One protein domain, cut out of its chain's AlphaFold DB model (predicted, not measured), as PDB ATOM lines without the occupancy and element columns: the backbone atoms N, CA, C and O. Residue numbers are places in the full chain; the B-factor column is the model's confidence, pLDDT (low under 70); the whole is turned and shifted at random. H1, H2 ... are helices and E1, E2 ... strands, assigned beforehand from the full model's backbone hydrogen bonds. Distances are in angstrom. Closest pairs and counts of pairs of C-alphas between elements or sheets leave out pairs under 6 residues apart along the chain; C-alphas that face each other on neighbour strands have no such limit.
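AT A GLANCE: This is residues 97 to 174 of the 249 residues of an uncharacterized protein of Verrucomicrobia subdivision 3 bacterium (UniProt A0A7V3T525). A small sheet of three strands stands at one end, and four helices, H1 to H4, make a loose ring next to it, running by turns away from the sheet and back toward it. The short H5 packs on the end of H4, and the turn of the E2 and E3 hairpin makes the far end of the sheet. The 78 printed residues hold five named helices and three named strands in the order E1 H1 H2 E2 E3 H3 H4 H5; the antiparallel sheet runs E1 E3 E2, and the class is mixed. The whole is compact, with a radius of gyration of the C-alphas of 11.5 A and spans of 30 by 27 by 19 A.

IN THESE COORDINATES: E1, residues 98 to 101, starts at C-alpha (-27.863, 3.050, 19.882). H1 is residues 105 to 112, 10.7 A, and H2 residues 119 to 125, 10.0 A. E2 is residues 131 to 134, E3 137 to 140, and H3 144 to 149. H4, residues 152 to 162, is 14.9 A; H5, residues 169 to 172, ends at C-alpha (-25.218, -6.052, 17.088).

HOW THE PARTS SIT: E1 and E3 pair with N 98 to O 140 at 2.8 A, E3 and E2 with N 132 to O 139 at 2.8 A. E1, H1 H2, E2 form a split strand-helix-strand unit, two strands running the same way with E3 between them; its crossover is right-handed. H1, H4 and H5 only graze the sheet. H1 and H4 are close but not clearly touching, Leu 111 to Ile 158 being their closest C-alphas at 7.2 A, at a shallow tilt of 27 degrees, opposite ways. H2 and H3 only just touch, with 3 pairs of C-alphas within 8 A, the closest Gln 121 and Val 146 at 5.9 A. H4 and H5 touch, their closest C-alphas being Leu 162 and Gly 172 at 5.7 A. Every O i to N i+4 pair is within hydrogen-bond range in H1, H2, H3 and H4; H5 is too short for one.

THE WHOLE: The C-alphas of Ala 135 and Pro 152, the two farthest apart, are 30.8 A apart. The printed part has no cut, no link is long, and no printed residue is under 70 in pLDDT.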
ATOM      1  N   PRO A  97     -30.367   5.036  16.197       93.31
ATOM      2  CA  PRO A  97     -30.028   5.205  17.601       93.31
ATOM      3  C   PRO A  97     -29.383   3.933  18.159       93.31
ATOM      4  O   PRO A  97     -29.675   2.810  17.736       93.31
ATOM      5  N   TRP A  98     -28.502   4.117  19.131       95.88
ATOM      6  CA  TRP A  98     -27.863   3.050  19.882       95.88
ATOM      7  C   TRP A  98     -28.759   2.601  21.026       95.88
ATOM      8  O   TRP A  98     -29.201   3.414  21.832       95.88
ATOM      9  N   TRP A  99     -28.998   1.299  21.104       96.62
ATOM     10  CA  TRP A  99     -29.742   0.672  22.183       96.62
ATOM     11  C   TRP A  99     -28.795   0.112  23.250       96.62
ATOM     12  O   TRP A  99     -27.995  -0.786  22.971       96.62
ATOM     13  N   PHE A 100     -28.941   0.597  24.478       96.25
ATOM     14  CA  PHE A 100     -28.239   0.122  25.668       96.25
ATOM     15  C   PHE A 100     -29.247  -0.539  26.609       96.25
ATOM     16  O   PHE A 100     -29.871   0.127  27.436       96.25
ATOM     17  N   GLY A 101     -29.451  -1.846  26.440       94.94
ATOM     18  CA  GLY A 101     -30.413  -2.609  27.231       94.94
ATOM     19  C   GLY A 101     -29.878  -2.953  28.617       94.94
ATOM     20  O   GLY A 101     -28.688  -3.196  28.789       94.94
ATOM     21  N   ASN A 102     -30.769  -2.997  29.603       93.81
ATOM     22  CA  ASN A 102     -30.486  -3.350  30.997       93.81
ATOM     23  C   ASN A 102     -29.384  -2.502  31.660       93.81
ATOM     24  O   ASN A 102     -28.797  -2.924  32.656       93.81
ATOM     25  N   MET A 103     -29.089  -1.316  31.120       95.19
ATOM     26  CA  MET A 103     -28.131  -0.377  31.696       95.19
ATOM     27  C   MET A 103     -28.856   0.723  32.465       95.19
ATOM     28  O   MET A 103     -29.824   1.314  31.988       95.19
ATOM     29  N   THR A 104     -28.341   1.031  33.648       95.12
ATOM     30  CA  THR A 104     -28.705   2.240  34.389       95.12
ATOM     31  C   THR A 104     -28.087   3.474  33.736       95.12
ATOM     32  O   THR A 104     -27.077   3.391  33.032       95.12
ATOM     33  N   GLU A 105     -28.662   4.643  34.015       95.44
ATOM     34  CA  GLU A 105     -28.137   5.922  33.531       95.44
ATOM     35  C   GLU A 105     -26.672   6.143  33.944       95.44
ATOM     36  O   GLU A 105     -25.846   6.522  33.116       95.44
ATOM     37  N   ALA A 106     -26.330   5.812  35.194       95.81
ATOM     38  CA  ALA A 106     -24.974   5.928  35.733       95.81
ATOM     39  C   ALA A 106     -23.972   4.979  35.045       95.81
ATOM     40  O   ALA A 106     -22.817   5.339  34.819       95.81
ATOM     41  N   GLN A 107     -24.397   3.768  34.667       96.06
ATOM     42  CA  GLN A 107     -23.548   2.850  33.896       96.06
ATOM     43  C   GLN A 107     -23.300   3.372  32.476       96.06
ATOM     44  O   GLN A 107     -22.195   3.225  31.949       96.06
ATOM     45  N   LEU A 108     -24.313   3.981  31.856       96.69
ATOM     46  CA  LEU A 108     -24.188   4.577  30.529       96.69
ATOM     47  C   LEU A 108     -23.315   5.841  30.558       96.69
ATOM     48  O   LEU A 108     -22.487   6.042  29.671       96.69
ATOM     49  N   GLU A 109     -23.417   6.646  31.616       96.31
ATOM     50  CA  GLU A 109     -22.477   7.736  31.901       96.31
ATOM     51  C   GLU A 109     -21.043   7.244  31.985       96.31
ATOM     52  O   GLU A 109     -20.190   7.721  31.237       96.31
ATOM     53  N   ALA A 110     -20.790   6.248  32.836       96.56
ATOM     54  CA  ALA A 110     -19.460   5.686  33.024       96.56
ATOM     55  C   ALA A 110     -18.860   5.165  31.703       96.56
ATOM     56  O   ALA A 110     -17.663   5.335  31.450       96.56
ATOM     57  N   LEU A 111     -19.690   4.578  30.829       97.12
ATOM     58  CA  LEU A 111     -19.280   4.130  29.497       97.12
ATOM     59  C   LEU A 111     -18.787   5.292  28.617       97.12
ATOM     60  O   LEU A 111     -17.793   5.142  27.896       97.12
ATOM     61  N   PHE A 112     -19.472   6.436  28.675       97.38
ATOM     62  CA  PHE A 112     -19.173   7.623  27.875       97.38
ATOM     63  C   PHE A 112     -18.185   8.595  28.520       97.38
ATOM     64  O   PHE A 112     -17.737   9.517  27.847       97.38
ATOM     65  N   THR A 113     -17.775   8.384  29.770       95.00
ATOM     66  CA  THR A 113     -16.717   9.174  30.425       95.00
ATOM     67  C   THR A 113     -15.338   8.518  30.381       95.00
ATOM     68  O   THR A 113     -14.386   9.033  30.964       95.00
ATOM     69  N   ALA A 114     -15.200   7.398  29.671       93.81
ATOM     70  CA  ALA A 114     -13.944   6.674  29.521       93.81
ATOM     71  C   ALA A 114     -12.796   7.533  28.915       93.81
ATOM     72  O   ALA A 114     -13.043   8.506  28.184       93.81
ATOM     73  N   PRO A 115     -11.522   7.197  29.211       93.00
ATOM     74  CA  PRO A 115     -10.368   8.059  28.916       93.00
ATOM     75  C   PRO A 115      -9.967   8.131  27.435       93.00
ATOM     76  O   PRO A 115      -9.307   9.079  27.024       93.00
ATOM     77  N   ASP A 116     -10.365   7.162  26.621       94.88
ATOM     78  CA  ASP A 116     -10.084   7.076  25.179       94.88
ATOM     79  C   ASP A 116     -11.092   7.839  24.296       94.88
ATOM     80  O   ASP A 116     -11.009   7.778  23.065       94.88
ATOM     81  N   LEU A 117     -12.030   8.554  24.921       97.50
ATOM     82  CA  LEU A 117     -12.856   9.581  24.293       97.50
ATOM     83  C   LEU A 117     -12.219  10.959  24.509       97.50
ATOM     84  O   LEU A 117     -11.635  11.240  25.557       97.50
ATOM     85  N   THR A 118     -12.352  11.863  23.543       97.38
ATOM     86  CA  THR A 118     -11.946  13.265  23.736       97.38
ATOM     87  C   THR A 118     -12.967  14.012  24.606       97.38
ATOM     88  O   THR A 118     -14.122  13.589  24.686       97.38
ATOM     89  N   PRO A 119     -12.610  15.150  25.237       96.81
ATOM     90  CA  PRO A 119     -13.572  15.949  26.002       96.81
ATOM     91  C   PRO A 119     -14.831  16.319  25.202       96.81
ATOM     92  O   PRO A 119     -15.938  16.199  25.720       96.81
ATOM     93  N   ALA A 120     -14.670  16.675  23.924       96.88
ATOM     94  CA  ALA A 120     -15.782  17.003  23.032       96.88
ATOM     95  C   ALA A 120     -16.677  15.786  22.734       96.88
ATOM     96  O   ALA A 120     -17.901  15.902  22.735       96.88
ATOM     97  N   GLN A 121     -16.085  14.604  22.521       98.06
ATOM     98  CA  GLN A 121     -16.847  13.367  22.324       98.06
ATOM     99  C   GLN A 121     -17.620  12.979  23.584       98.06
ATOM    100  O   GLN A 121     -18.790  12.623  23.479       98.06
ATOM    101  N   ARG A 122     -16.998  13.089  24.768       97.81
ATOM    102  CA  ARG A 122     -17.672  12.835  26.048       97.81
ATOM    103  C   ARG A 122     -18.881  13.742  26.210       97.81
ATOM    104  O   ARG A 122     -19.984  13.236  26.354       97.81
ATOM    105  N   GLN A 123     -18.678  15.053  26.082       96.75
ATOM    106  CA  GLN A 123     -19.748  16.044  26.193       96.75
ATOM    107  C   GLN A 123     -20.915  15.729  25.250       96.75
ATOM    108  O   GLN A 123     -22.069  15.763  25.668       96.75
ATOM    109  N   ALA A 124     -20.619  15.395  23.992       96.81
ATOM    110  CA  ALA A 124     -21.641  15.095  22.999       96.81
ATOM    111  C   ALA A 124     -22.378  13.767  23.255       96.81
ATOM    112  O   ALA A 124     -23.560  13.661  22.934       96.81
ATOM    113  N   LEU A 125     -21.703  12.756  23.813       97.38
ATOM    114  CA  LEU A 125     -22.317  11.467  24.148       97.38
ATOM    115  C   LEU A 125     -23.098  11.510  25.465       97.38
ATOM    116  O   LEU A 125     -24.048  10.748  25.610       97.38
ATOM    117  N   THR A 126     -22.755  12.405  26.395       96.81
ATOM    118  CA  THR A 126     -23.468  12.605  27.671       96.81
ATOM    119  C   THR A 126     -24.582  13.656  27.606       96.81
ATOM    120  O   THR A 126     -25.203  13.964  28.622       96.81
ATOM    121  N   ASP A 127     -24.836  14.227  26.428       96.62
ATOM    122  CA  ASP A 127     -25.921  15.179  26.190       96.62
ATOM    123  C   ASP A 127     -27.292  14.491  26.316       96.62
ATOM    124  O   ASP A 127     -27.714  13.725  25.445       96.62
ATOM    125  N   ARG A 128     -28.007  14.798  27.403       96.00
ATOM    126  CA  ARG A 128     -29.298  14.181  27.753       96.00
ATOM    127  C   ARG A 128     -30.417  14.478  26.784       96.00
ATOM    128  O   ARG A 128     -31.364  13.706  26.716       96.00
ATOM    129  N   THR A 129     -30.290  15.525  25.975       96.38
ATOM    130  CA  THR A 129     -31.269  15.810  24.918       96.38
ATOM    131  C   THR A 129     -31.275  14.736  23.824       96.38
ATOM    132  O   THR A 129     -32.214  14.656  23.035       96.38
ATOM    133  N   ARG A 130     -30.239  13.886  23.783       95.56
ATOM    134  CA  ARG A 130     -30.068  12.785  22.824       95.56
ATOM    135  C   ARG A 130     -30.368  11.419  23.427       95.56
ATOM    136  O   ARG A 130     -30.130  10.410  22.763       95.56
ATOM    137  N   TRP A 131     -30.803  11.385  24.684       97.12
ATOM    138  CA  TRP A 131     -31.089  10.166  25.423       97.12
ATOM    139  C   TRP A 131     -32.597  10.040  25.589       97.12
ATOM    140  O   TRP A 131     -33.264  10.976  26.019       97.12
ATOM    141  N   SER A 132     -33.119   8.858  25.295       96.69
ATOM    142  CA  SER A 132     -34.516   8.520  25.536       96.69
ATOM    143  C   SER A 132     -34.575   7.283  26.417       96.69
ATOM    144  O   SER A 132     -34.084   6.217  26.035       96.69
ATOM    145  N   ALA A 133     -35.177   7.428  27.596       95.00
ATOM    146  CA  ALA A 133     -35.431   6.306  28.487       95.00
ATOM    147  C   ALA A 133     -36.463   5.353  27.867       95.00
ATOM    148  O   ALA A 133     -37.430   5.778  27.232       95.00
ATOM    149  N   ALA A 134     -36.264   4.058  28.079       92.25
ATOM    150  CA  ALA A 134     -37.200   3.000  27.732       92.25
ATOM    151  C   ALA A 134     -37.371   2.054  28.928       92.25
ATOM    152  O   ALA A 134     -36.596   2.096  29.882       92.25
ATOM    153  N   ALA A 135     -38.383   1.183  28.879       88.38
ATOM    154  CA  ALA A 135     -38.711   0.284  29.990       88.38
ATOM    155  C   ALA A 135     -37.539  -0.623  30.415       88.38
ATOM    156  O   ALA A 135     -37.418  -0.962  31.588       88.38
ATOM    157  N   ASP A 136     -36.679  -1.003  29.468       91.75
ATOM    158  CA  ASP A 136     -35.576  -1.945  29.651       91.75
ATOM    159  C   ASP A 136     -34.209  -1.365  29.250       91.75
ATOM    160  O   ASP A 136     -33.304  -2.122  28.900       91.75
ATOM    161  N   GLY A 137     -34.028  -0.038  29.270       95.19
ATOM    162  CA  GLY A 137     -32.738   0.581  28.949       95.19
ATOM    163  C   GLY A 137     -32.838   1.978  28.343       95.19
ATOM    164  O   GLY A 137     -33.760   2.737  28.635       95.19
ATOM    165  N   TRP A 138     -31.873   2.308  27.485       97.00
ATOM    166  CA  TRP A 138     -31.719   3.642  26.903       97.00
ATOM    167  C   TRP A 138     -31.517   3.591  25.392       97.00
ATOM    168  O   TRP A 138     -30.742   2.784  24.875       97.00
ATOM    169  N   LEU A 139     -32.178   4.507  24.688       96.56
ATOM    170  CA  LEU A 139     -31.845   4.872  23.316       96.56
ATOM    171  C   LEU A 139     -30.966   6.120  23.336       96.56
ATOM    172  O   LEU A 139     -31.325   7.117  23.954       96.56
ATOM    173  N   VAL A 140     -29.840   6.077  22.633       96.56
ATOM    174  CA  VAL A 140     -28.926   7.215  22.489       96.56
ATOM    175  C   VAL A 140     -28.787   7.552  21.014       96.56
ATOM    176  O   VAL A 140     -28.473   6.681  20.207       96.56
ATOM    177  N   GLN A 141     -28.983   8.818  20.657       96.06
ATOM    178  CA  GLN A 141     -28.828   9.317  19.292       96.06
ATOM    179  C   GLN A 141     -27.493  10.073  19.142       96.06
ATOM    180  O   GLN A 141     -27.454  11.301  19.289       96.06
ATOM    181  N   PRO A 142     -26.374   9.382  18.855       95.19
ATOM    182  CA  PRO A 142     -25.075  10.036  18.759       95.19
ATOM    183  C   PRO A 142     -24.992  10.929  17.507       95.19
ATOM    184  O   PRO A 142     -25.538  10.580  16.453       95.19
ATOM    185  N   PRO A 143     -24.270  12.061  17.566       94.31
ATOM    186  CA  PRO A 143     -23.948  12.830  16.369       94.31
ATOM    187  C   PRO A 143     -23.051  12.033  15.414       94.31
ATOM    188  O   PRO A 143     -22.088  11.399  15.849       94.31
ATOM    189  N   ALA A 144     -23.297  12.121  14.105       93.06
ATOM    190  CA  ALA A 144     -22.523  11.378  13.105       93.06
ATOM    191  C   ALA A 144     -21.021  11.673  13.154       93.06
ATOM    192  O   ALA A 144     -20.201  10.761  13.065       93.06
ATOM    193  N   GLU A 145     -20.665  12.933  13.390       94.00
ATOM    194  CA  GLU A 145     -19.277  13.372  13.535       94.00
ATOM    195  C   GLU A 145     -18.568  12.747  14.737       94.00
ATOM    196  O   GLU A 145     -17.384  12.403  14.673       94.00
ATOM    197  N   VAL A 146     -19.301  12.530  15.828       96.31
ATOM    198  CA  VAL A 146     -18.772  11.845  17.008       96.31
ATOM    199  C   VAL A 146     -18.506  10.384  16.672       96.31
ATOM    200  O   VAL A 146     -17.393   9.920  16.893       96.31
ATOM    201  N   VAL A 147     -19.469   9.682  16.059       95.94
ATOM    202  CA  VAL A 147     -19.305   8.270  15.663       95.94
ATOM    203  C   VAL A 147     -18.154   8.092  14.669       95.94
ATOM    204  O   VAL A 147     -17.349   7.167  14.803       95.94
ATOM    205  N   ARG A 148     -18.035   9.003  13.696       95.25
ATOM    206  CA  ARG A 148     -16.967   9.009  12.688       95.25
ATOM    207  C   ARG A 148     -15.585   9.220  13.306       95.25
ATOM    208  O   ARG A 148     -14.626   8.594  12.864       95.25
ATOM    209  N   SER A 149     -15.486  10.067  14.331       96.38
ATOM    210  CA  SER A 149     -14.219  10.416  14.991       96.38
ATOM    211  C   SER A 149     -13.821   9.489  16.143       96.38
ATOM    212  O   SER A 149     -12.760   9.692  16.737       96.38
ATOM    213  N   LEU A 150     -14.630   8.475  16.481       97.81
ATOM    214  CA  LEU A 150     -14.263   7.505  17.515       97.81
ATOM    215  C   LEU A 150     -12.947   6.805  17.166       97.81
ATOM    216  O   LEU A 150     -12.759   6.312  16.048       97.81
ATOM    217  N   SER A 151     -12.068   6.705  18.163       97.19
ATOM    218  CA  SER A 151     -10.870   5.878  18.071       97.19
ATOM    219  C   SER A 151     -11.252   4.393  17.956       97.19
ATOM    220  O   SER A 151     -12.323   3.993  18.426       97.19
ATOM    221  N   PRO A 152     -10.382   3.530  17.394       96.75
ATOM    222  CA  PRO A 152     -10.632   2.090  17.370       96.75
ATOM    223  C   PRO A 152     -10.882   1.495  18.764       96.75
ATOM    224  O   PRO A 152     -11.706   0.593  18.897       96.75
ATOM    225  N   ALA A 153     -10.219   2.020  19.802       96.56
ATOM    226  CA  ALA A 153     -10.407   1.596  21.191       96.56
ATOM    227  C   ALA A 153     -11.797   1.976  21.729       96.56
ATOM    228  O   ALA A 153     -12.518   1.112  22.238       96.56
ATOM    229  N   ALA A 154     -12.216   3.230  21.526       97.62
ATOM    230  CA  ALA A 154     -13.524   3.703  21.968       97.62
ATOM    231  C   ALA A 154     -14.647   2.959  21.245       97.62
ATOM    232  O   ALA A 154     -15.605   2.507  21.875       97.62
ATOM    233  N   ARG A 155     -14.490   2.758  19.930       96.94
ATOM    234  CA  ARG A 155     -15.428   1.978  19.119       96.94
ATOM    235  C   ARG A 155     -15.510   0.531  19.607       96.94
ATOM    236  O   ARG A 155     -16.618   0.053  19.814       96.94
ATOM    237  N   ALA A 156     -14.384  -0.138  19.870       95.88
ATOM    238  CA  ALA A 156     -14.381  -1.508  20.391       95.88
ATOM    239  C   ALA A 156     -15.119  -1.636  21.730       95.88
ATOM    240  O   ALA A 156     -15.907  -2.567  21.904       95.88
ATOM    241  N   ARG A 157     -14.917  -0.696  22.663       96.06
ATOM    242  CA  ARG A 157     -15.611  -0.724  23.957       96.06
ATOM    243  C   ARG A 157     -17.107  -0.466  23.805       96.06
ATOM    244  O   ARG A 157     -17.904  -1.266  24.284       96.06
ATOM    245  N   ILE A 158     -17.491   0.632  23.148       96.69
ATOM    246  CA  ILE A 158     -18.907   0.998  22.991       96.69
ATOM    247  C   ILE A 158     -19.631  -0.103  22.209       96.69
ATOM    248  O   ILE A 158     -20.684  -0.574  22.631       96.69
ATOM    249  N   TYR A 159     -19.053  -0.578  21.102       95.75
ATOM    250  CA  TYR A 159     -19.717  -1.566  20.250       95.75
ATOM    251  C   TYR A 159     -19.691  -2.959  20.872       95.75
ATOM    252  O   TYR A 159     -20.594  -3.740  20.604       95.75
ATOM    253  N   GLY A 160     -18.747  -3.252  21.772       93.44
ATOM    254  CA  GLY A 160     -18.789  -4.448  22.614       93.44
ATOM    255  C   GLY A 160     -20.021  -4.505  23.527       93.44
ATOM    256  O   GLY A 160     -20.512  -5.595  23.815       93.44
ATOM    257  N   VAL A 161     -20.560  -3.351  23.932       94.88
ATOM    258  CA  VAL A 161     -21.844  -3.264  24.647       94.88
ATOM    259  C   VAL A 161     -23.012  -3.385  23.669       94.88
ATOM    260  O   VAL A 161     -23.897  -4.213  23.871       94.88
ATOM    261  N   LEU A 162     -22.992  -2.635  22.559       94.88
ATOM    262  CA  LEU A 162     -24.066  -2.686  21.553       94.88
ATOM    263  C   LEU A 162     -24.264  -4.089  20.963       94.88
ATOM    264  O   LEU A 162     -25.396  -4.477  20.669       94.88
ATOM    265  N   PHE A 163     -23.175  -4.852  20.837       90.88
ATOM    266  CA  PHE A 163     -23.149  -6.229  20.352       90.88
ATOM    267  C   PHE A 163     -24.072  -7.169  21.143       90.88
ATOM    268  O   PHE A 163     -24.602  -8.129  20.591       90.88
ATOM    269  N   GLN A 164     -24.301  -6.885  22.425       90.31
ATOM    270  CA  GLN A 164     -25.072  -7.750  23.323       90.31
ATOM    271  C   GLN A 164     -26.575  -7.739  23.022       90.31
ATOM    272  O   GLN A 164     -27.307  -8.608  23.497       90.31
ATOM    273  N   HIS A 165     -27.049  -6.786  22.213       89.69
ATOM    274  CA  HIS A 165     -28.469  -6.613  21.942       89.69
ATOM    275  C   HIS A 165     -28.793  -6.662  20.444       89.69
ATOM    276  O   HIS A 165     -28.370  -5.777  19.697       89.69
ATOM    277  N   PRO A 166     -29.660  -7.594  19.999       86.88
ATOM    278  CA  PRO A 166     -30.091  -7.693  18.600       86.88
ATOM    279  C   PRO A 166     -30.805  -6.449  18.044       86.88
ATOM    280  O   PRO A 166     -30.891  -6.299  16.828       86.88
ATOM    281  N   ARG A 167     -31.323  -5.557  18.910       90.56
ATOM    282  CA  ARG A 167     -31.943  -4.278  18.500       90.56
ATOM    283  C   ARG A 167     -30.945  -3.364  17.781       90.56
ATOM    284  O   ARG A 167     -31.328  -2.619  16.880       90.56
ATOM    285  N   ASN A 168     -29.665  -3.451  18.136       91.81
ATOM    286  CA  ASN A 168     -28.597  -2.778  17.411       91.81
ATOM    287  C   ASN A 168     -28.326  -3.571  16.132       91.81
ATOM    288  O   ASN A 168     -27.720  -4.625  16.209       91.81
ATOM    289  N   ARG A 169     -28.763  -3.103  14.958       84.19
ATOM    290  CA  ARG A 169     -28.678  -3.857  13.684       84.19
ATOM    291  C   ARG A 169     -27.247  -4.301  13.310       84.19
ATOM    292  O   ARG A 169     -26.747  -5.330  13.756       84.19
ATOM    293  N   SER A 170     -26.560  -3.513  12.487       80.06
ATOM    294  CA  SER A 170     -25.178  -3.768  12.060       80.06
ATOM    295  C   SER A 170     -24.185  -3.724  13.225       80.06
ATOM    296  O   SER A 170     -23.136  -4.352  13.177       80.06
ATOM    297  N   ARG A 171     -24.520  -3.006  14.301       86.94
ATOM    298  CA  ARG A 171     -23.692  -2.869  15.511       86.94
ATOM    299  C   ARG A 171     -23.830  -4.070  16.458       86.94
ATOM    300  O   ARG A 171     -22.872  -4.408  17.143       86.94
ATOM    301  N   GLY A 172     -24.969  -4.767  16.423       80.88
ATOM    302  CA  GLY A 172     -25.218  -6.052  17.088       80.88
ATOM    303  C   GLY A 172     -24.582  -7.238  16.365       80.88
ATOM    304  O   GLY A 172     -24.262  -8.253  16.972       80.88
ATOM    305  N   ARG A 173     -24.388  -7.120  15.047       85.94
ATOM    306  CA  ARG A 173     -23.749  -8.135  14.198       85.94
ATOM    307  C   ARG A 173     -22.824  -7.459  13.179       85.94
ATOM    308  O   ARG A 173     -23.211  -7.321  12.018       85.94
ATOM    309  N   PRO A 174     -21.624  -7.015  13.600       93.00
ATOM    310  CA  PRO A 174     -20.692  -6.345  12.703       93.00
ATOM    311  C   PRO A 174     -20.222  -7.292  11.602       93.00
ATOM    312  O   PRO A 174     -20.115  -8.504  11.808       93.00
TER     313      PRO A 174